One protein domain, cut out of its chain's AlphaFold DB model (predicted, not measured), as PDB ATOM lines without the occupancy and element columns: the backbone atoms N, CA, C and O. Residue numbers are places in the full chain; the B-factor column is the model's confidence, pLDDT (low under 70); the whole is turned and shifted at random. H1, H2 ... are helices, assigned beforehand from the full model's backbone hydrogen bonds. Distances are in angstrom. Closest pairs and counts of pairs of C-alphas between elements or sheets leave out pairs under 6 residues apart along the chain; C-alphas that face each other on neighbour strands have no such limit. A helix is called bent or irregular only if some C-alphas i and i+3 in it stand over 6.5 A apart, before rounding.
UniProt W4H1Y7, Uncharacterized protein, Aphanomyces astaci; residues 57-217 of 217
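AT A GLANCE: This is residues 57 to 217 of the 217 residues of an uncharacterized protein of Aphanomyces astaci (UniProt W4H1Y7). Seven helical pieces, H2, H3, H4, H5b, H6, H7 and H8, form an up-and-down bundle, each running against the one before it. The long bent H5 joins its two halves: H5a packs on H3 and H4, H5b packs on H6, H2 and H7 lie toward opposite ends, and H8 packs on H6 and H7. The 161 printed residues hold eight named helices, H1 to H8 in chain order, and no named strand: the class is all helix. The whole is compact, with a radius of gyration of the C-alphas of 15.2 A and spans of 41 by 38 by 32 A.

IN THESE COORDINATES: Start at C-alpha 57, at (-36.833, -21.898, 15.692), where H1, residues 57 to 60, begins. Then read H2, residues 73 to 82, and H3, residues 91 to 105, 21.0 A long. H4, residues 113 to 127, spans 21.5 A. By its hydrogen bonds H5, residues 134 to 158, was assigned as one helix, but it is bent: C-alphas 146 and 149 are 6.9 A apart. Its arms are H5a, residues 134 to 146, and H5b, residues 149 to 158. H6, residues 163 to 178, spans 23.8 A and is irregular, with C-alphas 164 and 167 7.8 A apart; H7, residues 184 to 200, spans 25.3 A and is irregular, with C-alphas 196 and 199 7.0 A apart. H8, residues 203 to 215, ends at C-alpha 215, (-17.298, -6.730, 20.347).

HOW THE PARTS SIT: Look first at the hub, H5, whose arms stand at a steep tilt of 42 degrees. H5a touches H3, closest at C-alphas Leu 140 and Val 91, 6.0 A. H5b and H6 form a hairpin, closest at C-alphas Val 156 and Ala 169, 5.4 A. H5b and H7 only just touch, with 3 pairs of C-alphas within 8 A. H4 touches H6, the same way at a shallow tilt of 11 degrees, closest at C-alphas Ile 117 and Cys 168, 6.3 A. H2 and H3 form a hairpin, closest at C-alphas His 82 and Gln 93, 5.3 A. H7 and H8 form another, closest at C-alphas Ala 191 and Leu 213, 5.7 A. H1 touches no helix. Every O i to N i+4 pair is within hydrogen-bond range in H2, H3, H4, H5a, H5b and H8; in H6 10 of 12 are, in H7 10 of 13, and H1 is too short for one.

THE WHOLE: The C-alphas of Ser 133 and Pro 199, 42.5 A apart, are the two farthest apart. The printed part has no cut, and its one long link is residues 61 to 72. Confidence is under 70 at residues 57 to 69, 108, 161 and 163.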
ATOM      1  N   GLU A  57     -37.895 -21.151  16.350       46.22
ATOM      2  CA  GLU A  57     -36.833 -21.898  15.692       46.22
ATOM      3  C   GLU A  57     -36.629 -21.537  14.207       46.22
ATOM      4  O   GLU A  57     -35.491 -21.410  13.753       46.22
ATOM      5  N   GLU A  58     -37.717 -21.277  13.480       48.06
ATOM      6  CA  GLU A  58     -37.729 -20.815  12.086       48.06
ATOM      7  C   GLU A  58     -37.327 -19.327  11.978       48.06
ATOM      8  O   GLU A  58     -36.708 -18.923  10.993       48.06
ATOM      9  N   THR A  59     -37.593 -18.509  13.009       50.66
ATOM     10  CA  THR A  59     -37.255 -17.071  13.027       50.66
ATOM     11  C   THR A  59     -35.752 -16.817  13.184       50.66
ATOM     12  O   THR A  59     -35.211 -15.900  12.563       50.66
ATOM     13  N   ILE A  60     -35.050 -17.604  14.010       48.84
ATOM     14  CA  ILE A  60     -33.602 -17.424  14.213       48.84
ATOM     15  C   ILE A  60     -32.778 -18.197  13.171       48.84
ATOM     16  O   ILE A  60     -31.692 -17.736  12.786       48.84
ATOM     17  N   ASN A  61     -33.298 -19.316  12.658       52.19
ATOM     18  CA  ASN A  61     -32.678 -20.058  11.567       52.19
ATOM     19  C   ASN A  61     -33.715 -20.490  10.500       52.19
ATOM     20  O   ASN A  61     -34.352 -21.536  10.635       52.19
ATOM     21  N   PRO A  62     -33.843 -19.741   9.389       48.69
ATOM     22  CA  PRO A  62     -34.828 -20.031   8.343       48.69
ATOM     23  C   PRO A  62     -34.510 -21.291   7.514       48.69
ATOM     24  O   PRO A  62     -35.334 -21.708   6.708       48.69
ATOM     25  N   ASN A  63     -33.331 -21.901   7.698       47.22
ATOM     26  CA  ASN A  63     -32.902 -23.114   6.990       47.22
ATOM     27  C   ASN A  63     -33.005 -24.385   7.844       47.22
ATOM     28  O   ASN A  63     -32.490 -25.431   7.446       47.22
ATOM     29  N   THR A  64     -33.637 -24.313   9.015       52.00
ATOM     30  CA  THR A  64     -33.820 -25.478   9.883       52.00
ATOM     31  C   THR A  64     -34.862 -26.414   9.274       52.00
ATOM     32  O   THR A  64     -36.030 -26.389   9.643       52.00
ATOM     33  N   THR A  65     -34.475 -27.243   8.305       47.66
ATOM     34  CA  THR A  65     -35.295 -28.399   7.948       47.66
ATOM     35  C   THR A  65     -35.310 -29.334   9.156       47.66
ATOM     36  O   THR A  65     -34.272 -29.831   9.599       47.66
ATOM     37  N   SER A  66     -36.500 -29.545   9.719       47.81
ATOM     38  CA  SER A  66     -36.763 -30.370  10.906       47.81
ATOM     39  C   SER A  66     -36.301 -31.826  10.780       47.81
ATOM     40  O   SER A  66     -36.225 -32.532  11.781       47.81
ATOM     41  N   ASP A  67     -35.920 -32.269   9.581       44.38
ATOM     42  CA  ASP A  67     -35.555 -33.655   9.291       44.38
ATOM     43  C   ASP A  67     -34.224 -34.111   9.926       44.38
ATOM     44  O   ASP A  67     -33.990 -35.313  10.019       44.38
ATOM     45  N   ASN A  68     -33.364 -33.196  10.404       50.22
ATOM     46  CA  ASN A  68     -32.045 -33.545  10.971       50.22
ATOM     47  C   ASN A  68     -31.799 -33.093  12.425       50.22
ATOM     48  O   ASN A  68     -30.699 -33.297  12.943       50.22
ATOM     49  N   MET A  69     -32.784 -32.503  13.113       62.41
ATOM     50  CA  MET A  69     -32.630 -32.064  14.509       62.41
ATOM     51  C   MET A  69     -33.317 -33.023  15.471       62.41
ATOM     52  O   MET A  69     -34.403 -32.758  15.976       62.41
ATOM     53  N   THR A  70     -32.666 -34.150  15.748       70.50
ATOM     54  CA  THR A  70     -33.070 -34.991  16.874       70.50
ATOM     55  C   THR A  70     -32.787 -34.236  18.173       70.50
ATOM     56  O   THR A  70     -31.639 -33.931  18.487       70.50
ATOM     57  N   ILE A  71     -33.850 -33.887  18.895       80.75
ATOM     58  CA  ILE A  71     -33.781 -33.410  20.278       80.75
ATOM     59  C   ILE A  71     -33.874 -34.648  21.164       80.75
ATOM     60  O   ILE A  71     -34.689 -35.535  20.908       80.75
ATOM     61  N   SER A  72     -33.010 -34.737  22.168       85.44
ATOM     62  CA  SER A  72     -33.025 -35.870  23.088       85.44
ATOM     63  C   SER A  72     -34.210 -35.783  24.052       85.44
ATOM     64  O   SER A  72     -34.564 -34.691  24.501       85.44
ATOM     65  N   ASP A  73     -34.750 -36.938  24.452       85.81
ATOM     66  CA  ASP A  73     -35.793 -37.026  25.489       85.81
ATOM     67  C   ASP A  73     -35.375 -36.288  26.772       85.81
ATOM     68  O   ASP A  73     -36.182 -35.634  27.413       85.81
ATOM     69  N   PHE A  74     -34.074 -36.286  27.087       89.31
ATOM     70  CA  PHE A  74     -33.518 -35.538  28.215       89.31
ATOM     71  C   PHE A  74     -33.824 -34.031  28.160       89.31
ATOM     72  O   PHE A  74     -34.192 -33.453  29.180       89.31
ATOM     73  N   ILE A  75     -33.647 -33.379  27.005       89.62
ATOM     74  CA  ILE A  75     -33.960 -31.949  26.872       89.62
ATOM     75  C   ILE A  75     -35.464 -31.718  26.827       89.62
ATOM     76  O   ILE A  75     -35.914 -30.704  27.360       89.62
ATOM     77  N   VAL A  76     -36.224 -32.627  26.216       85.69
ATOM     78  CA  VAL A  76     -37.691 -32.549  26.191       85.69
ATOM     79  C   VAL A  76     -38.233 -32.573  27.617       85.69
ATOM     80  O   VAL A  76     -38.853 -31.598  28.029       85.69
ATOM     81  N   ASP A  77     -37.882 -33.593  28.401       87.06
ATOM     82  CA  ASP A  77     -38.315 -33.743  29.793       87.06
ATOM     83  C   ASP A  77     -37.901 -32.536  30.649       87.06
ATOM     84  O   ASP A  77     -38.695 -31.997  31.421       87.06
ATOM     85  N   LEU A  78     -36.659 -32.059  30.483       91.19
ATOM     86  CA  LEU A  78     -36.157 -30.896  31.217       91.19
ATOM     87  C   LEU A  78     -36.928 -29.614  30.863       91.19
ATOM     88  O   LEU A  78     -37.166 -28.776  31.735       91.19
ATOM     89  N   CYS A  79     -37.287 -29.438  29.590       88.19
ATOM     90  CA  CYS A  79     -38.062 -28.286  29.148       88.19
ATOM     91  C   CYS A  79     -39.509 -28.375  29.631       88.19
ATOM     92  O   CYS A  79     -40.011 -27.388  30.157       88.19
ATOM     93  N   ASP A  80     -40.146 -29.537  29.522       84.69
ATOM     94  CA  ASP A  80     -41.528 -29.746  29.962       84.69
ATOM     95  C   ASP A  80     -41.690 -29.513  31.474       84.69
ATOM     96  O   ASP A  80     -42.720 -29.011  31.926       84.69
ATOM     97  N   GLU A  81     -40.664 -29.819  32.276       89.94
ATOM     98  CA  GLU A  81     -40.710 -29.606  33.727       89.94
ATOM     99  C   GLU A  81     -40.439 -28.145  34.140       89.94
ATOM    100  O   GLU A  81     -40.903 -27.687  35.194       89.94
ATOM    101  N   HIS A  82     -39.627 -27.406  33.378       90.56
ATOM    102  CA  HIS A  82     -39.021 -26.161  33.868       90.56
ATOM    103  C   HIS A  82     -39.167 -24.943  32.955       90.56
ATOM    104  O   HIS A  82     -38.898 -23.832  33.409       90.56
ATOM    105  N   VAL A  83     -39.602 -25.102  31.711       88.19
ATOM    106  CA  VAL A  83     -39.790 -24.002  30.761       88.19
ATOM    107  C   VAL A  83     -41.287 -23.739  30.620       88.19
ATOM    108  O   VAL A  83     -42.069 -24.658  30.409       88.19
ATOM    109  N   GLY A  84     -41.706 -22.481  30.764       80.69
ATOM    110  CA  GLY A  84     -43.109 -22.114  30.591       80.69
ATOM    111  C   GLY A  84     -43.571 -22.235  29.137       80.69
ATOM    112  O   GLY A  84     -42.761 -22.235  28.212       80.69
ATOM    113  N   ASP A  85     -44.888 -22.229  28.924       77.19
ATOM    114  CA  ASP A  85     -45.501 -22.316  27.586       77.19
ATOM    115  C   ASP A  85     -45.040 -21.202  26.624       77.19
ATOM    116  O   ASP A  85     -45.099 -21.344  25.405       77.19
ATOM    117  N   ASP A  86     -44.571 -20.070  27.163       77.12
ATOM    118  CA  ASP A  86     -44.011 -18.963  26.383       77.12
ATOM    119  C   ASP A  86     -42.520 -19.138  26.035       77.12
ATOM    120  O   ASP A  86     -41.916 -18.249  25.425       77.12
ATOM    121  N   GLY A  87     -41.926 -20.275  26.400       79.25
ATOM    122  CA  GLY A  87     -40.522 -20.609  26.184       79.25
ATOM    123  C   GLY A  87     -39.556 -19.943  27.165       79.25
ATOM    124  O   GLY A  87     -38.346 -20.039  26.961       79.25
ATOM    125  N   SER A  88     -40.051 -19.243  28.193       88.62
ATOM    126  CA  SER A  88     -39.225 -18.570  29.201       88.62
ATOM    127  C   SER A  88     -39.274 -19.271  30.560       88.62
ATOM    128  O   SER A  88     -40.228 -19.977  30.887       88.62
ATOM    129  N   CYS A  89     -38.235 -19.064  31.366       91.81
ATOM    130  CA  CYS A  89     -38.139 -19.605  32.717       91.81
ATOM    131  C   CYS A  89     -38.293 -18.507  33.779       91.81
ATOM    132  O   CYS A  89     -37.871 -17.364  33.593       91.81
ATOM    133  N   THR A  90     -38.807 -18.875  34.953       94.50
ATOM    134  CA  THR A  90     -38.559 -18.101  36.183       94.50
ATOM    135  C   THR A  90     -37.090 -18.227  36.611       94.50
ATOM    136  O   THR A  90     -36.351 -19.059  36.085       94.50
ATOM    137  N   VAL A  91     -36.648 -17.432  37.594       95.19
ATOM    138  CA  VAL A  91     -35.250 -17.441  38.075       95.19
ATOM    139  C   VAL A  91     -34.788 -18.839  38.495       95.19
ATOM    140  O   VAL A  91     -33.786 -19.332  37.981       95.19
ATOM    141  N   ASP A  92     -35.535 -19.499  39.379       95.69
ATOM    142  CA  ASP A  92     -35.140 -20.805  39.914       95.69
ATOM    143  C   ASP A  92     -35.157 -21.895  38.834       95.69
ATOM    144  O   ASP A  92     -34.276 -22.754  38.793       95.69
ATOM    145  N   GLN A  93     -36.135 -21.843  37.927       95.81
ATOM    146  CA  GLN A  93     -36.219 -22.748  36.781       95.81
ATOM    147  C   GLN A  93     -35.040 -22.560  35.828       95.81
ATOM    148  O   GLN A  93     -34.425 -23.537  35.412       95.81
ATOM    149  N   PHE A  94     -34.680 -21.313  35.518       96.50
ATOM    150  CA  PHE A  94     -33.560 -21.016  34.632       96.50
ATOM    151  C   PHE A  94     -32.245 -21.542  35.199       96.50
ATOM    152  O   PHE A  94     -31.437 -22.106  34.464       96.50
ATOM    153  N   TYR A  95     -32.056 -21.400  36.514       96.62
ATOM    154  CA  TYR A  95     -30.872 -21.910  37.197       96.62
ATOM    155  C   TYR A  95     -30.811 -23.431  37.090       96.62
ATOM    156  O   TYR A  95     -29.781 -23.978  36.712       96.62
ATOM    157  N   ARG A  96     -31.931 -24.121  37.345       95.88
ATOM    158  CA  ARG A  96     -32.013 -25.581  37.195       95.88
ATOM    159  C   ARG A  96     -31.717 -26.029  35.772       95.88
ATOM    160  O   ARG A  96     -30.917 -26.943  35.592       95.88
ATOM    161  N   VAL A  97     -32.321 -25.387  34.774       95.56
ATOM    162  CA  VAL A  97     -32.111 -25.723  33.361       95.56
ATOM    163  C   VAL A  97     -30.640 -25.542  32.985       95.56
ATOM    164  O   VAL A  97     -30.012 -26.489  32.514       95.56
ATOM    165  N   LEU A  98     -30.052 -24.370  33.249       95.25
ATOM    166  CA  LEU A  98     -28.657 -24.106  32.895       95.25
ATOM    167  C   LEU A  98     -27.672 -24.998  33.646       95.25
ATOM    168  O   LEU A  98     -26.717 -25.485  33.037       95.25
ATOM    169  N   ASP A  99     -27.894 -25.240  34.936       94.69
ATOM    170  CA  ASP A  99     -27.024 -26.094  35.742       94.69
ATOM    171  C   ASP A  99     -27.061 -27.543  35.262       94.69
ATOM    172  O   ASP A  99     -26.009 -28.170  35.114       94.69
ATOM    173  N   THR A 100     -28.256 -28.056  34.968       94.50
ATOM    174  CA  THR A 100     -28.445 -29.435  34.505       94.50
ATOM    175  C   THR A 100     -27.821 -29.635  33.127       94.50
ATOM    176  O   THR A 100     -27.101 -30.613  32.911       94.50
ATOM    177  N   ILE A 101     -28.020 -28.689  32.205       93.38
ATOM    178  CA  ILE A 101     -27.442 -28.757  30.857       93.38
ATOM    179  C   ILE A 101     -25.921 -28.607  30.910       93.38
ATOM    180  O   ILE A 101     -25.215 -29.382  30.266       93.38
ATOM    181  N   SER A 102     -25.398 -27.685  31.723       91.25
ATOM    182  CA  SER A 102     -23.948 -27.513  31.897       91.25
ATOM    183  C   SER A 102     -23.299 -28.776  32.471       91.25
ATOM    184  O   SER A 102     -22.250 -29.209  31.995       91.25
ATOM    185  N   ALA A 103     -23.937 -29.413  33.459       90.50
ATOM    186  CA  ALA A 103     -23.465 -30.677  34.019       90.50
ATOM    187  C   ALA A 103     -23.507 -31.817  32.987       90.50
ATOM    188  O   ALA A 103     -22.574 -32.616  32.912       90.50
ATOM    189  N   ARG A 104     -24.556 -31.873  32.155       88.44
ATOM    190  CA  ARG A 104     -24.675 -32.859  31.071       88.44
ATOM    191  C   ARG A 104     -23.618 -32.648  29.989       88.44
ATOM    192  O   ARG A 104     -23.017 -33.625  29.551       88.44
ATOM    193  N   ALA A 105     -23.348 -31.401  29.608       84.19
ATOM    194  CA  ALA A 105     -22.324 -31.044  28.627       84.19
ATOM    195  C   ALA A 105     -20.913 -31.478  29.059       84.19
ATOM    196  O   ALA A 105     -20.095 -31.835  28.216       84.19
ATOM    197  N   ALA A 106     -20.641 -31.487  30.368       81.00
ATOM    198  CA  ALA A 106     -19.384 -31.969  30.940       81.00
ATOM    199  C   ALA A 106     -19.320 -33.502  31.114       81.00
ATOM    200  O   ALA A 106     -18.281 -34.030  31.511       81.00
ATOM    201  N   SER A 107     -20.414 -34.224  30.854       82.44
ATOM    202  CA  SER A 107     -20.494 -35.682  31.005       82.44
ATOM    203  C   SER A 107     -20.126 -36.429  29.717       82.44
ATOM    204  O   SER A 107     -20.055 -35.849  28.636       82.44
ATOM    205  N   GLU A 108     -19.936 -37.749  29.806       69.25
ATOM    206  CA  GLU A 108     -19.684 -38.605  28.633       69.25
ATOM    207  C   GLU A 108     -20.874 -38.654  27.655       69.25
ATOM    208  O   GLU A 108     -20.700 -38.917  26.462       69.25
ATOM    209  N   LEU A 109     -22.087 -38.366  28.138       74.06
ATOM    210  CA  LEU A 109     -23.304 -38.311  27.333       74.06
ATOM    211  C   LEU A 109     -23.441 -36.926  26.696       74.06
ATOM    212  O   LEU A 109     -24.075 -36.026  27.252       74.06
ATOM    213  N   LYS A 110     -22.830 -36.773  25.518       78.25
ATOM    214  CA  LYS A 110     -22.838 -35.518  24.761       78.25
ATOM    215  C   LYS A 110     -24.248 -35.107  24.345       78.25
ATOM    216  O   LYS A 110     -25.044 -35.929  23.896       78.25
ATOM    217  N   LEU A 111     -24.507 -33.809  24.460       87.69
ATOM    218  CA  LEU A 111     -25.708 -33.164  23.941       87.69
ATOM    219  C   LEU A 111     -25.699 -33.200  22.412       87.69
ATOM    220  O   LEU A 111     -24.661 -32.989  21.779       87.69
ATOM    221  N   THR A 112     -26.866 -33.449  21.833       86.44
ATOM    222  CA  THR A 112     -27.079 -33.380  20.388       86.44
ATOM    223  C   THR A 112     -27.074 -31.927  19.903       86.44
ATOM    224  O   THR A 112     -27.186 -30.977  20.681       86.44
ATOM    225  N   THR A 113     -26.989 -31.726  18.589       84.94
ATOM    226  CA  THR A 113     -27.155 -30.396  17.987       84.94
ATOM    227  C   THR A 113     -28.526 -29.795  18.313       84.94
ATOM    228  O   THR A 113     -28.609 -28.609  18.627       84.94
ATOM    229  N   GLY A 114     -29.589 -30.613  18.297       83.44
ATOM    230  CA  GLY A 114     -30.942 -30.183  18.661       83.44
ATOM    231  C   GLY A 114     -31.025 -29.700  20.110       83.44
ATOM    232  O   GLY A 114     -31.589 -28.640  20.375       83.44
ATOM    233  N   ASP A 115     -30.368 -30.406  21.032       88.69
ATOM    234  CA  ASP A 115     -30.296 -30.027  22.448       88.69
ATOM    235  C   ASP A 115     -29.640 -28.651  22.651       88.69
ATOM    236  O   ASP A 115     -30.168 -27.791  23.364       88.69
ATOM    237  N   LYS A 116     -28.491 -28.418  21.997       89.19
ATOM    238  CA  LYS A 116     -27.757 -27.140  22.058       89.19
ATOM    239  C   LYS A 116     -28.613 -25.989  21.532       89.19
ATOM    240  O   LYS A 116     -28.680 -24.925  22.142       89.19
ATOM    241  N   ILE A 117     -29.303 -26.224  20.419       85.56
ATOM    242  CA  ILE A 117     -30.177 -25.241  19.778       85.56
ATOM    243  C   ILE A 117     -31.376 -24.906  20.668       85.56
ATOM    244  O   ILE A 117     -31.625 -23.728  20.927       85.56
ATOM    245  N   ARG A 118     -32.060 -25.914  21.220       86.25
ATOM    246  CA  ARG A 118     -33.165 -25.710  22.168       86.25
ATOM    247  C   ARG A 118     -32.715 -24.924  23.400       86.25
ATOM    248  O   ARG A 118     -33.409 -24.011  23.840       86.25
ATOM    249  N   THR A 119     -31.512 -25.206  23.896       91.56
ATOM    250  CA  THR A 119     -30.908 -24.464  25.010       91.56
ATOM    251  C   THR A 119     -30.721 -22.981  24.677       91.56
ATOM    252  O   THR A 119     -31.085 -22.125  25.482       91.56
ATOM    253  N   CYS A 120     -30.196 -22.655  23.490       89.31
ATOM    254  CA  CYS A 120     -30.052 -21.265  23.042       89.31
ATOM    255  C   CYS A 120     -31.390 -20.522  23.043       89.31
ATOM    256  O   CYS A 120     -31.448 -19.378  23.492       89.31
ATOM    257  N   TYR A 121     -32.462 -21.180  22.593       84.88
ATOM    258  CA  TYR A 121     -33.801 -20.593  22.591       84.88
ATOM    259  C   TYR A 121     -34.306 -20.281  23.996       84.88
ATOM    260  O   TYR A 121     -34.807 -19.181  24.224       84.88
ATOM    261  N   VAL A 122     -34.131 -21.204  24.944       90.94
ATOM    262  CA  VAL A 122     -34.523 -20.984  26.344       90.94
ATOM    263  C   VAL A 122     -33.737 -19.822  26.960       90.94
ATOM    264  O   VAL A 122     -34.324 -18.987  27.652       90.94
ATOM    265  N   ILE A 123     -32.428 -19.725  26.689       92.62
ATOM    266  CA  ILE A 123     -31.581 -18.618  27.165       92.62
ATOM    267  C   ILE A 123     -32.081 -17.278  26.629       92.62
ATOM    268  O   ILE A 123     -32.326 -16.362  27.417       92.62
ATOM    269  N   ASP A 124     -32.251 -17.170  25.312       88.62
ATOM    270  CA  ASP A 124     -32.673 -15.930  24.665       88.62
ATOM    271  C   ASP A 124     -34.057 -15.478  25.153       88.62
ATOM    272  O   ASP A 124     -34.215 -14.354  25.638       88.62
ATOM    273  N   ARG A 125     -35.045 -16.384  25.128       87.00
ATOM    274  CA  ARG A 125     -36.418 -16.112  25.586       87.00
ATOM    275  C   ARG A 125     -36.464 -15.680  27.042       87.00
ATOM    276  O   ARG A 125     -37.199 -14.755  27.379       87.00
ATOM    277  N   THR A 126     -35.696 -16.340  27.903       91.00
ATOM    278  CA  THR A 126     -35.698 -16.042  29.337       91.00
ATOM    279  C   THR A 126     -35.074 -14.681  29.624       91.00
ATOM    280  O   THR A 126     -35.660 -13.882  30.355       91.00
ATOM    281  N   LEU A 127     -33.921 -14.374  29.024       88.62
ATOM    282  CA  LEU A 127     -33.207 -13.120  29.283       88.62
ATOM    283  C   LEU A 127     -33.870 -11.902  28.630       88.62
ATOM    284  O   LEU A 127     -33.768 -10.801  29.170       88.62
ATOM    285  N   ASN A 128     -34.589 -12.097  27.522       83.62
ATOM    286  CA  ASN A 128     -35.325 -11.039  26.826       83.62
ATOM    287  C   ASN A 128     -36.821 -10.982  27.194       83.62
ATOM    288  O   ASN A 128     -37.588 -10.228  26.584       83.62
ATOM    289  N   SER A 129     -37.266 -11.760  28.188       83.00
ATOM    290  CA  SER A 129     -38.672 -11.787  28.596       83.00
ATOM    291  C   SER A 129     -39.117 -10.445  29.180       83.00
ATOM    292  O   SER A 129     -38.608  -9.978  30.199       83.00
ATOM    293  N   LYS A 130     -40.162  -9.853  28.589       75.81
ATOM    294  CA  LYS A 130     -40.790  -8.608  29.079       75.81
ATOM    295  C   LYS A 130     -41.607  -8.798  30.364       75.81
ATOM    296  O   LYS A 130     -42.147  -7.827  30.886       75.81
ATOM    297  N   ARG A 131     -41.759 -10.041  30.836       76.81
ATOM    298  CA  ARG A 131     -42.561 -10.395  32.020       76.81
ATOM    299  C   ARG A 131     -41.751 -10.369  33.320       76.81
ATOM    300  O   ARG A 131     -42.344 -10.451  34.390       76.81
ATOM    301  N   MET A 132     -40.424 -10.268  33.231       80.81
ATOM    302  CA  MET A 132     -39.525 -10.332  34.384       80.81
ATOM    303  C   MET A 132     -39.298  -8.954  35.007       80.81
ATOM    304  O   MET A 132     -39.209  -7.943  34.310       80.81
ATOM    305  N   SER A 133     -39.175  -8.916  36.335       88.19
ATOM    306  CA  SER A 133     -38.764  -7.700  37.041       88.19
ATOM    307  C   SER A 133     -37.289  -7.387  36.765       88.19
ATOM    308  O   SER A 133     -36.499  -8.292  36.493       88.19
ATOM    309  N   GLU A 134     -36.869  -6.124  36.895       87.38
ATOM    310  CA  GLU A 134     -35.453  -5.747  36.724       87.38
ATOM    311  C   GLU A 134     -34.517  -6.536  37.657       87.38
ATOM    312  O   GLU A 134     -33.410  -6.920  37.270       87.38
ATOM    313  N   GLY A 135     -34.971  -6.819  38.883       91.31
ATOM    314  CA  GLY A 135     -34.223  -7.616  39.854       91.31
ATOM    315  C   GLY A 135     -34.043  -9.070  39.416       91.31
ATOM    316  O   GLY A 135     -32.972  -9.642  39.621       91.31
ATOM    317  N   ASP A 136     -35.054  -9.653  38.774       92.62
ATOM    318  CA  ASP A 136     -34.991 -11.025  38.269       92.62
ATOM    319  C   ASP A 136     -34.138 -11.114  37.005       92.62
ATOM    320  O   ASP A 136     -33.272 -11.982  36.922       92.62
ATOM    321  N   VAL A 137     -34.273 -10.161  36.075       89.94
ATOM    322  CA  VAL A 137     -33.400 -10.058  34.890       89.94
ATOM    323  C   VAL A 137     -31.933  -9.969  35.302       89.94
ATOM    324  O   VAL A 137     -31.071 -10.607  34.692       89.94
ATOM    325  N   ARG A 138     -31.631  -9.218  36.369       92.62
ATOM    326  CA  ARG A 138     -30.273  -9.127  36.907       92.62
ATOM    327  C   ARG A 138     -29.763 -10.480  37.411       92.62
ATOM    328  O   ARG A 138     -28.662 -10.861  37.025       92.62
ATOM    329  N   LYS A 139     -30.548 -11.211  38.206       95.88
ATOM    330  CA  LYS A 139     -30.187 -12.554  38.705       95.88
ATOM    331  C   LYS A 139     -29.964 -13.548  37.563       95.88
ATOM    332  O   LYS A 139     -28.923 -14.197  37.499       95.88
ATOM    333  N   LEU A 140     -30.907 -13.607  36.622       95.31
ATOM    334  CA  LEU A 140     -30.821 -14.439  35.418       95.31
ATOM    335  C   LEU A 140     -29.548 -14.129  34.622       95.31
ATOM    336  O   LEU A 140     -28.799 -15.034  34.255       95.31
ATOM    337  N   SER A 141     -29.268 -12.838  34.419       93.44
ATOM    338  CA  SER A 141     -28.060 -12.375  33.739       93.44
ATOM    339  C   SER A 141     -26.792 -12.778  34.486       93.44
ATOM    340  O   SER A 141     -25.856 -13.255  33.862       93.44
ATOM    341  N   GLU A 142     -26.727 -12.582  35.804       95.00
ATOM    342  CA  GLU A 142     -25.563 -12.957  36.620       95.00
ATOM    343  C   GLU A 142     -25.285 -14.464  36.523       95.00
ATOM    344  O   GLU A 142     -24.142 -14.873  36.310       95.00
ATOM    345  N   HIS A 143     -26.328 -15.290  36.578       95.38
ATOM    346  CA  HIS A 143     -26.184 -16.736  36.458       95.38
ATOM    347  C   HIS A 143     -25.748 -17.174  35.053       95.38
ATOM    348  O   HIS A 143     -24.788 -17.939  34.921       95.38
ATOM    349  N   TYR A 144     -26.356 -16.616  33.999       95.12
ATOM    350  CA  TYR A 144     -25.910 -16.822  32.617       95.12
ATOM    351  C   TYR A 144     -24.430 -16.452  32.434       95.12
ATOM    352  O   TYR A 144     -23.666 -17.226  31.861       95.12
ATOM    353  N   GLN A 145     -23.999 -15.311  32.974       94.25
ATOM    354  CA  GLN A 145     -22.608 -14.857  32.888       94.25
ATOM    355  C   GLN A 145     -21.645 -15.790  33.630       94.25
ATOM    356  O   GLN A 145     -20.531 -16.014  33.166       94.25
ATOM    357  N   SER A 146     -22.081 -16.373  34.750       91.50
ATOM    358  CA  SER A 146     -21.254 -17.300  35.529       91.50
ATOM    359  C   SER A 146     -21.049 -18.660  34.850       91.50
ATOM    360  O   SER A 146     -19.947 -19.202  34.907       91.50
ATOM    361  N   LYS A 147     -22.075 -19.207  34.183       88.56
ATOM    362  CA  LYS A 147     -22.053 -20.577  33.635       88.56
ATOM    363  C   LYS A 147     -22.368 -20.649  32.147       88.56
ATOM    364  O   LYS A 147     -21.569 -21.175  31.375       88.56
ATOM    365  N   GLY A 148     -23.514 -20.096  31.748       90.50
ATOM    366  CA  GLY A 148     -24.028 -20.188  30.380       90.50
ATOM    367  C   GLY A 148     -23.037 -19.682  29.332       90.50
ATOM    368  O   GLY A 148     -22.804 -20.355  28.337       90.50
ATOM    369  N   VAL A 149     -22.377 -18.552  29.590       91.25
ATOM    370  CA  VAL A 149     -21.395 -17.955  28.672       91.25
ATOM    371  C   VAL A 149     -20.229 -18.904  28.347       91.25
ATOM    372  O   VAL A 149     -19.866 -19.051  27.180       91.25
ATOM    373  N   HIS A 150     -19.669 -19.584  29.352       89.88
ATOM    374  CA  HIS A 150     -18.570 -20.538  29.161       89.88
ATOM    375  C   HIS A 150     -19.028 -21.791  28.412       89.88
ATOM    376  O   HIS A 150     -18.346 -22.244  27.492       89.88
ATOM    377  N   MET A 151     -20.215 -22.302  28.751       91.62
ATOM    378  CA  MET A 151     -20.830 -23.433  28.057       91.62
ATOM    379  C   MET A 151     -21.052 -23.129  26.566       91.62
ATOM    380  O   MET A 151     -20.674 -23.929  25.711       91.62
ATOM    381  N   LEU A 152     -21.603 -21.954  26.235       90.75
ATOM    382  CA  LEU A 152     -21.833 -21.555  24.843       90.75
ATOM    383  C   LEU A 152     -20.523 -21.423  24.061       90.75
ATOM    384  O   LEU A 152     -20.452 -21.880  22.919       90.75
ATOM    385  N   LEU A 153     -19.474 -20.843  24.660       88.50
ATOM    386  CA  LEU A 153     -18.167 -20.768  24.007       88.50
ATOM    387  C   LEU A 153     -17.616 -22.162  23.706       88.50
ATOM    388  O   LEU A 153     -17.151 -22.404  22.591       88.50
ATOM    389  N   GLN A 154     -17.675 -23.072  24.678       88.06
ATOM    390  CA  GLN A 154     -17.203 -24.437  24.486       88.06
ATOM    391  C   GLN A 154     -17.899 -25.083  23.281       88.06
ATOM    392  O   GLN A 154     -17.232 -25.649  22.417       88.06
ATOM    393  N   TRP A 155     -19.218 -24.922  23.152       89.81
ATOM    394  CA  TRP A 155     -19.956 -25.454  22.007       89.81
ATOM    395  C   TRP A 155     -19.585 -24.791  20.678       89.81
ATOM    396  O   TRP A 155     -19.555 -25.481  19.661       89.81
ATOM    397  N   VAL A 156     -19.252 -23.495  20.657       87.50
ATOM    398  CA  VAL A 156     -18.727 -22.828  19.447       87.50
ATOM    399  C   VAL A 156     -17.403 -23.453  19.011       87.50
ATOM    400  O   VAL A 156     -17.188 -23.659  17.812       87.50
ATOM    401  N   VAL A 157     -16.517 -23.760  19.960       85.62
ATOM    402  CA  VAL A 157     -15.228 -24.408  19.680       85.62
ATOM    403  C   VAL A 157     -15.437 -25.846  19.207       85.62
ATOM    404  O   VAL A 157     -14.842 -26.251  18.214       85.62
ATOM    405  N   GLU A 158     -16.322 -26.611  19.845       84.00
ATOM    406  CA  GLU A 158     -16.663 -27.976  19.420       84.00
ATOM    407  C   GLU A 158     -17.241 -28.008  18.002       84.00
ATOM    408  O   GLU A 158     -16.789 -28.783  17.155       84.00
ATOM    409  N   ALA A 159     -18.168 -27.096  17.705       80.25
ATOM    410  CA  ALA A 159     -18.772 -26.957  16.387       80.25
ATOM    411  C   ALA A 159     -17.773 -26.470  15.315       80.25
ATOM    412  O   ALA A 159     -18.129 -26.354  14.143       80.25
ATOM    413  N   ALA A 160     -16.526 -26.132  15.675       70.94
ATOM    414  CA  ALA A 160     -15.461 -25.844  14.706       70.94
ATOM    415  C   ALA A 160     -14.990 -27.067  13.951       70.94
ATOM    416  O   ALA A 160     -14.627 -26.970  12.781       70.94
ATOM    417  N   TRP A 161     -15.082 -28.216  14.600       66.88
ATOM    418  CA  TRP A 161     -14.575 -29.470  14.076       66.88
ATOM    419  C   TRP A 161     -15.684 -30.327  13.459       66.88
ATOM    420  O   TRP A 161     -15.386 -31.353  12.852       66.88
ATOM    421  N   ASN A 162     -16.950 -29.900  13.572       73.81
ATOM    422  CA  ASN A 162     -18.106 -30.610  13.040       73.81
ATOM    423  C   ASN A 162     -18.803 -29.809  11.916       73.81
ATOM    424  O   ASN A 162     -19.544 -28.867  12.206       73.81
ATOM    425  N   PRO A 163     -18.629 -30.182  10.632       66.69
ATOM    426  CA  PRO A 163     -19.268 -29.488   9.512       66.69
ATOM    427  C   PRO A 163     -20.803 -29.578   9.536       66.69
ATOM    428  O   PRO A 163     -21.464 -28.732   8.940       66.69
ATOM    429  N   HIS A 164     -21.377 -30.550  10.253       70.56
ATOM    430  CA  HIS A 164     -22.827 -30.688  10.428       70.56
ATOM    431  C   HIS A 164     -23.405 -29.749  11.500       70.56
ATOM    432  O   HIS A 164     -24.619 -29.626  11.611       70.56
ATOM    433  N   GLU A 165     -22.559 -29.061  12.275       76.88
ATOM    434  CA  GLU A 165     -22.972 -28.103  13.311       76.88
ATOM    435  C   GLU A 165     -22.825 -26.640  12.861       76.88
ATOM    436  O   GLU A 165     -22.873 -25.734  13.690       76.88
ATOM    437  N   HIS A 166     -22.664 -26.377  11.560       75.94
ATOM    438  CA  HIS A 166     -22.463 -25.019  11.037       75.94
ATOM    439  C   HIS A 166     -23.574 -24.042  11.462       75.94
ATOM    440  O   HIS A 166     -23.295 -22.945  11.948       75.94
ATOM    441  N   ASP A 167     -24.832 -24.464  11.350       74.94
ATOM    442  CA  ASP A 167     -25.983 -23.636  11.720       74.94
ATOM    443  C   ASP A 167     -26.080 -23.423  13.232       74.94
ATOM    444  O   ASP A 167     -26.341 -22.310  13.694       74.94
ATOM    445  N   CYS A 168     -25.770 -24.461  14.014       82.19
ATOM    446  CA  CYS A 168     -25.667 -24.353  15.465       82.19
ATOM    447  C   CYS A 168     -24.555 -23.371  15.863       82.19
ATOM    448  O   CYS A 168     -24.768 -22.521  16.724       82.19
ATOM    449  N   ALA A 169     -23.390 -23.420  15.211       83.88
ATOM    450  CA  ALA A 169     -22.298 -22.481  15.456       83.88
ATOM    451  C   ALA A 169     -22.719 -21.034  15.165       83.88
ATOM    452  O   ALA A 169     -22.424 -20.137  15.954       83.88
ATOM    453  N   ASN A 170     -23.443 -20.800  14.067       84.31
ATOM    454  CA  ASN A 170     -23.960 -19.475  13.724       84.31
ATOM    455  C   ASN A 170     -24.952 -18.960  14.775       84.31
ATOM    456  O   ASN A 170     -24.861 -17.798  15.176       84.31
ATOM    457  N   LEU A 171     -25.860 -19.816  15.253       83.75
ATOM    458  CA  LEU A 171     -26.802 -19.483  16.323       83.75
ATOM    459  C   LEU A 171     -26.071 -19.107  17.620       83.75
ATOM    460  O   LEU A 171     -26.344 -18.060  18.203       83.75
ATOM    461  N   LEU A 172     -25.111 -19.934  18.036       88.56
ATOM    462  CA  LEU A 172     -24.315 -19.712  19.244       88.56
ATOM    463  C   LEU A 172     -23.536 -18.393  19.177       88.56
ATOM    464  O   LEU A 172     -23.542 -17.618  20.132       88.56
ATOM    465  N   LEU A 173     -22.901 -18.109  18.035       86.75
ATOM    466  CA  LEU A 173     -22.178 -16.856  17.819       86.75
ATOM    467  C   LEU A 173     -23.115 -15.646  17.872       86.75
ATOM    468  O   LEU A 173     -22.785 -14.661  18.525       86.75
ATOM    469  N   ARG A 174     -24.293 -15.715  17.241       85.25
ATOM    470  CA  ARG A 174     -25.297 -14.637  17.309       85.25
ATOM    471  C   ARG A 174     -25.755 -14.381  18.742       85.25
ATOM    472  O   ARG A 174     -25.823 -13.223  19.154       85.25
ATOM    473  N   LEU A 175     -26.002 -15.442  19.509       85.88
ATOM    474  CA  LEU A 175     -26.388 -15.322  20.912       85.88
ATOM    475  C   LEU A 175     -25.276 -14.651  21.733       85.88
ATOM    476  O   LEU A 175     -25.548 -13.691  22.448       85.88
ATOM    477  N   LEU A 176     -24.016 -15.064  21.558       87.75
ATOM    478  CA  LEU A 176     -22.862 -14.447  22.227       87.75
ATOM    479  C   LEU A 176     -22.619 -12.987  21.807       87.75
ATOM    480  O   LEU A 176     -22.160 -12.199  22.628       87.75
ATOM    481  N   ILE A 177     -22.942 -12.604  20.566       86.56
ATOM    482  CA  ILE A 177     -22.908 -11.198  20.125       86.56
ATOM    483  C   ILE A 177     -23.991 -10.389  20.851       86.56
ATOM    484  O   ILE A 177     -23.726  -9.279  21.306       86.56
ATOM    485  N   SER A 178     -25.204 -10.937  20.968       84.81
ATOM    486  CA  SER A 178     -26.329 -10.258  21.628       84.81
ATOM    487  C   SER A 178     -26.171 -10.170  23.150       84.81
ATOM    488  O   SER A 178     -26.588  -9.193  23.770       84.81
ATOM    489  N   LEU A 179     -25.530 -11.175  23.752       85.88
ATOM    490  CA  LEU A 179     -25.366 -11.349  25.191       85.88
ATOM    491  C   LEU A 179     -23.891 -11.639  25.523       85.88
ATOM    492  O   LEU A 179     -23.564 -12.747  25.975       85.88
ATOM    493  N   PRO A 180     -22.985 -10.667  25.304       87.38
ATOM    494  CA  PRO A 180     -21.553 -10.884  25.454       87.38
ATOM    495  C   PRO A 180     -21.149 -11.088  26.923       87.38
ATOM    496  O   PRO A 180     -21.865 -10.660  27.841       87.38
ATOM    497  N   PRO A 181     -19.977 -11.703  27.180       89.25
ATOM    498  CA  PRO A 181     -19.400 -11.745  28.513       89.25
ATOM    499  C   PRO A 181     -19.167 -10.318  29.031       89.25
ATOM    500  O   PRO A 181     -18.582  -9.480  28.344       89.25
ATOM    501  N   LYS A 182     -19.617 -10.021  30.252       89.69
ATOM    502  CA  LYS A 182     -19.445  -8.695  30.872       89.69
ATOM    503  C   LYS A 182     -18.019  -8.495  31.387       89.69
ATOM    504  O   LYS A 182     -17.462  -7.401  31.260       89.69
ATOM    505  N   ASP A 183     -17.420  -9.553  31.930       88.75
ATOM    506  CA  ASP A 183     -16.055  -9.538  32.454       88.75
ATOM    507  C   ASP A 183     -15.032  -9.374  31.314       88.75
ATOM    508  O   ASP A 183     -15.054 -10.089  30.311       88.75
ATOM    509  N   SER A 184     -14.140  -8.392  31.450       87.94
ATOM    510  CA  SER A 184     -13.100  -8.094  30.463       87.94
ATOM    511  C   SER A 184     -11.997  -9.154  30.416       87.94
ATOM    512  O   SER A 184     -11.379  -9.335  29.366       87.94
ATOM    513  N   VAL A 185     -11.760  -9.875  31.516       87.81
ATOM    514  CA  VAL A 185     -10.824 -11.005  31.559       87.81
ATOM    515  C   VAL A 185     -11.380 -12.156  30.727       87.81
ATOM    516  O   VAL A 185     -10.692 -12.633  29.826       87.81
ATOM    517  N   VAL A 186     -12.652 -12.503  30.948       87.69
ATOM    518  CA  VAL A 186     -13.363 -13.548  30.194       87.69
ATOM    519  C   VAL A 186     -13.430 -13.190  28.708       87.69
ATOM    520  O   VAL A 186     -13.099 -14.014  27.863       87.69
ATOM    521  N   ARG A 187     -13.754 -11.934  28.357       89.31
ATOM    522  CA  ARG A 187     -13.733 -11.483  26.950       89.31
ATOM    523  C   ARG A 187     -12.367 -11.655  26.290       89.31
ATOM    524  O   ARG A 187     -12.304 -12.092  25.145       89.31
ATOM    525  N   ARG A 188     -11.277 -11.337  26.995       88.31
ATOM    526  CA  ARG A 188      -9.916 -11.480  26.458       88.31
ATOM    527  C   ARG A 188      -9.530 -12.943  26.261       88.31
ATOM    528  O   ARG A 188      -8.955 -13.277  25.228       88.31
ATOM    529  N   GLU A 189      -9.849 -13.797  27.228       89.25
ATOM    530  CA  GLU A 189      -9.639 -15.243  27.128       89.25
ATOM    531  C   GLU A 189     -10.403 -15.818  25.931       89.25
ATOM    532  O   GLU A 189      -9.824 -16.481  25.068       89.25
ATOM    533  N   PHE A 190     -11.685 -15.469  25.818       89.94
ATOM    534  CA  PHE A 190     -12.547 -15.940  24.743       89.94
ATOM    535  C   PHE A 190     -12.061 -15.432  23.388       89.94
ATOM    536  O   PHE A 190     -12.037 -16.191  22.423       89.94
ATOM    537  N   ALA A 191     -11.625 -14.171  23.305       89.44
ATOM    538  CA  ALA A 191     -11.058 -13.618  22.083       89.44
ATOM    539  C   ALA A 191      -9.805 -14.382  21.635       89.44
ATOM    540  O   ALA A 191      -9.645 -14.623  20.438       89.44
ATOM    541  N   GLY A 192      -8.950 -14.805  22.572       88.81
ATOM    542  CA  GLY A 192      -7.802 -15.665  22.281       88.81
ATOM    543  C   GLY A 192      -8.234 -16.987  21.645       88.81
ATOM    544  O   GLY A 192      -7.843 -17.280  20.516       88.81
ATOM    545  N   ILE A 193      -9.128 -17.717  22.318       88.69
ATOM    546  CA  ILE A 193      -9.653 -19.014  21.858       88.69
ATOM    547  C   ILE A 193     -10.313 -18.890  20.477       88.69
ATOM    548  O   ILE A 193     -10.059 -19.683  19.574       88.69
ATOM    549  N   LEU A 194     -11.154 -17.874  20.284       87.38
ATOM    550  CA  LEU A 194     -11.888 -17.651  19.038       87.38
ATOM    551  C   LEU A 194     -10.982 -17.191  17.890       87.38
ATOM    552  O   LEU A 194     -11.238 -17.534  16.735       87.38
ATOM    553  N   THR A 195      -9.902 -16.462  18.183       88.81
ATOM    554  CA  THR A 195      -8.917 -16.061  17.167       88.81
ATOM    555  C   THR A 195      -8.207 -17.275  16.575       88.81
ATOM    556  O   THR A 195      -7.981 -17.318  15.367       88.81
ATOM    557  N   GLU A 196      -7.927 -18.300  17.379       86.44
ATOM    558  CA  GLU A 196      -7.348 -19.559  16.893       86.44
ATOM    559  C   GLU A 196      -8.299 -20.325  15.959       86.44
ATOM    560  O   GLU A 196      -7.848 -21.071  15.093       86.44
ATOM    561  N   GLN A 197      -9.612 -20.098  16.067       81.62
ATOM    562  CA  GLN A 197     -10.614 -20.740  15.210       81.62
ATOM    563  C   GLN A 197     -10.802 -20.036  13.854       81.62
ATOM    564  O   GLN A 197     -11.271 -20.664  12.903       81.62
ATOM    565  N   LEU A 198     -10.428 -18.755  13.716       82.19
ATOM    566  CA  LEU A 198     -10.617 -17.958  12.487       82.19
ATOM    567  C   LEU A 198     -10.110 -18.622  11.192       82.19
ATOM    568  O   LEU A 198     -10.819 -18.543  10.181       82.19
ATOM    569  N   PRO A 199      -8.920 -19.257  11.159       80.81
ATOM    570  CA  PRO A 199      -8.404 -19.899   9.950       80.81
ATOM    571  C   PRO A 199      -9.280 -21.052   9.452       80.81
ATOM    572  O   PRO A 199      -9.290 -21.332   8.257       80.81
ATOM    573  N   HIS A 200     -10.033 -21.683  10.354       75.44
ATOM    574  CA  HIS A 200     -10.849 -22.866  10.088       75.44
ATOM    575  C   HIS A 200     -12.310 -22.530   9.747       75.44
ATOM    576  O   HIS A 200     -13.111 -23.427   9.491       75.44
ATOM    577  N   ARG A 201     -12.683 -21.240   9.742       77.69
ATOM    578  CA  ARG A 201     -14.050 -20.781   9.455       77.69
ATOM    579  C   ARG A 201     -14.151 -20.067   8.110       77.69
ATOM    580  O   ARG A 201     -13.292 -19.261   7.732       77.69
ATOM    581  N   HIS A 202     -15.274 -20.302   7.437       77.56
ATOM    582  CA  HIS A 202     -15.620 -19.726   6.139       77.56
ATOM    583  C   HIS A 202     -17.062 -19.199   6.136       77.56
ATOM    584  O   HIS A 202     -17.863 -19.572   6.995       77.56
ATOM    585  N   GLY A 203     -17.377 -18.327   5.174       82.75
ATOM    586  CA  GLY A 203     -18.716 -17.758   5.002       82.75
ATOM    587  C   GLY A 203     -19.226 -17.017   6.243       82.75
ATOM    588  O   GLY A 203     -18.455 -16.380   6.963       82.75
ATOM    589  N   THR A 204     -20.524 -17.148   6.512       80.81
ATOM    590  CA  THR A 204     -21.237 -16.425   7.575       80.81
ATOM    591  C   THR A 204     -20.664 -16.667   8.974       80.81
ATOM    592  O   THR A 204     -20.564 -15.726   9.758       80.81
ATOM    593  N   THR A 205     -20.204 -17.881   9.299       82.31
ATOM    594  CA  THR A 205     -19.580 -18.152  10.610       82.31
ATOM    595  C   THR A 205     -18.324 -17.320  10.822       82.31
ATOM    596  O   THR A 205     -18.079 -16.848  11.927       82.31
ATOM    597  N   ARG A 206     -17.519 -17.118   9.770       85.19
ATOM    598  CA  ARG A 206     -16.306 -16.296   9.855       85.19
ATOM    599  C   ARG A 206     -16.655 -14.831  10.102       85.19
ATOM    600  O   ARG A 206     -16.004 -14.195  10.922       85.19
ATOM    601  N   GLU A 207     -17.672 -14.315   9.418       86.38
ATOM    602  CA  GLU A 207     -18.148 -12.937   9.590       86.38
ATOM    603  C   GLU A 207     -18.675 -12.703  11.010       86.38
ATOM    604  O   GLU A 207     -18.273 -11.742  11.665       86.38
ATOM    605  N   LEU A 208     -19.503 -13.617  11.525       85.19
ATOM    606  CA  LEU A 208     -20.012 -13.562  12.899       85.19
ATOM    607  C   LEU A 208     -18.880 -13.658  13.930       85.19
ATOM    608  O   LEU A 208     -18.871 -12.919  14.910       85.19
ATOM    609  N   LEU A 209     -17.891 -14.521  13.693       87.31
ATOM    610  CA  LEU A 209     -16.718 -14.644  14.558       87.31
ATOM    611  C   LEU A 209     -15.905 -13.343  14.596       87.31
ATOM    612  O   LEU A 209     -15.482 -12.914  15.666       87.31
ATOM    613  N   GLN A 210     -15.714 -12.689  13.448       87.88
ATOM    614  CA  GLN A 210     -15.044 -11.388  13.377       87.88
ATOM    615  C   GLN A 210     -15.828 -10.304  14.120       87.88
ATOM    616  O   GLN A 210     -15.232  -9.565  14.897       87.88
ATOM    617  N   GLN A 211     -17.152 -10.244  13.939       87.75
ATOM    618  CA  GLN A 211     -18.012  -9.308  14.672       87.75
ATOM    619  C   GLN A 211     -17.922  -9.517  16.188       87.75
ATOM    620  O   GLN A 211     -17.771  -8.549  16.933       87.75
ATOM    621  N   LEU A 212     -17.957 -10.772  16.645       86.06
ATOM    622  CA  LEU A 212     -17.825 -11.110  18.060       86.06
ATOM    623  C   LEU A 212     -16.457 -10.694  18.621       86.06
ATOM    624  O   LEU A 212     -16.388 -10.101  19.694       86.06
ATOM    625  N   LEU A 213     -15.373 -10.937  17.877       88.12
ATOM    626  CA  LEU A 213     -14.027 -10.507  18.267       88.12
ATOM    627  C   LEU A 213     -13.911  -8.982  18.359       88.12
ATOM    628  O   LEU A 213     -13.266  -8.484  19.277       88.12
ATOM    629  N   THR A 214     -14.559  -8.236  17.459       86.81
ATOM    630  CA  THR A 214     -14.642  -6.772  17.559       86.81
ATOM    631  C   THR A 214     -15.436  -6.332  18.787       86.81
ATOM    632  O   THR A 214     -15.034  -5.384  19.449       86.81
ATOM    633  N   ALA A 215     -16.519  -7.028  19.143       80.69
ATOM    634  CA  ALA A 215     -17.298  -6.730  20.347       80.69
ATOM    635  C   ALA A 215     -16.544  -7.033  21.663       80.69
ATOM    636  O   ALA A 215     -16.932  -6.550  22.730       80.69
ATOM    637  N   PHE A 216     -15.487  -7.851  21.611       82.44
ATOM    638  CA  PHE A 216     -14.659  -8.194  22.771       82.44
ATOM    639  C   PHE A 216     -13.477  -7.240  23.005       82.44
ATOM    640  O   PHE A 216     -12.867  -7.319  24.076       82.44
ATOM    641  N   GLN A 217     -13.172  -6.361  22.045       70.75
ATOM    642  CA  GLN A 217     -12.165  -5.295  22.157       70.75
ATOM    643  C   GLN A 217     -12.713  -4.088  22.925       70.75
ATOM    644  O   GLN A 217     -11.914  -3.488  23.681       70.75
TER     645      GLN A 217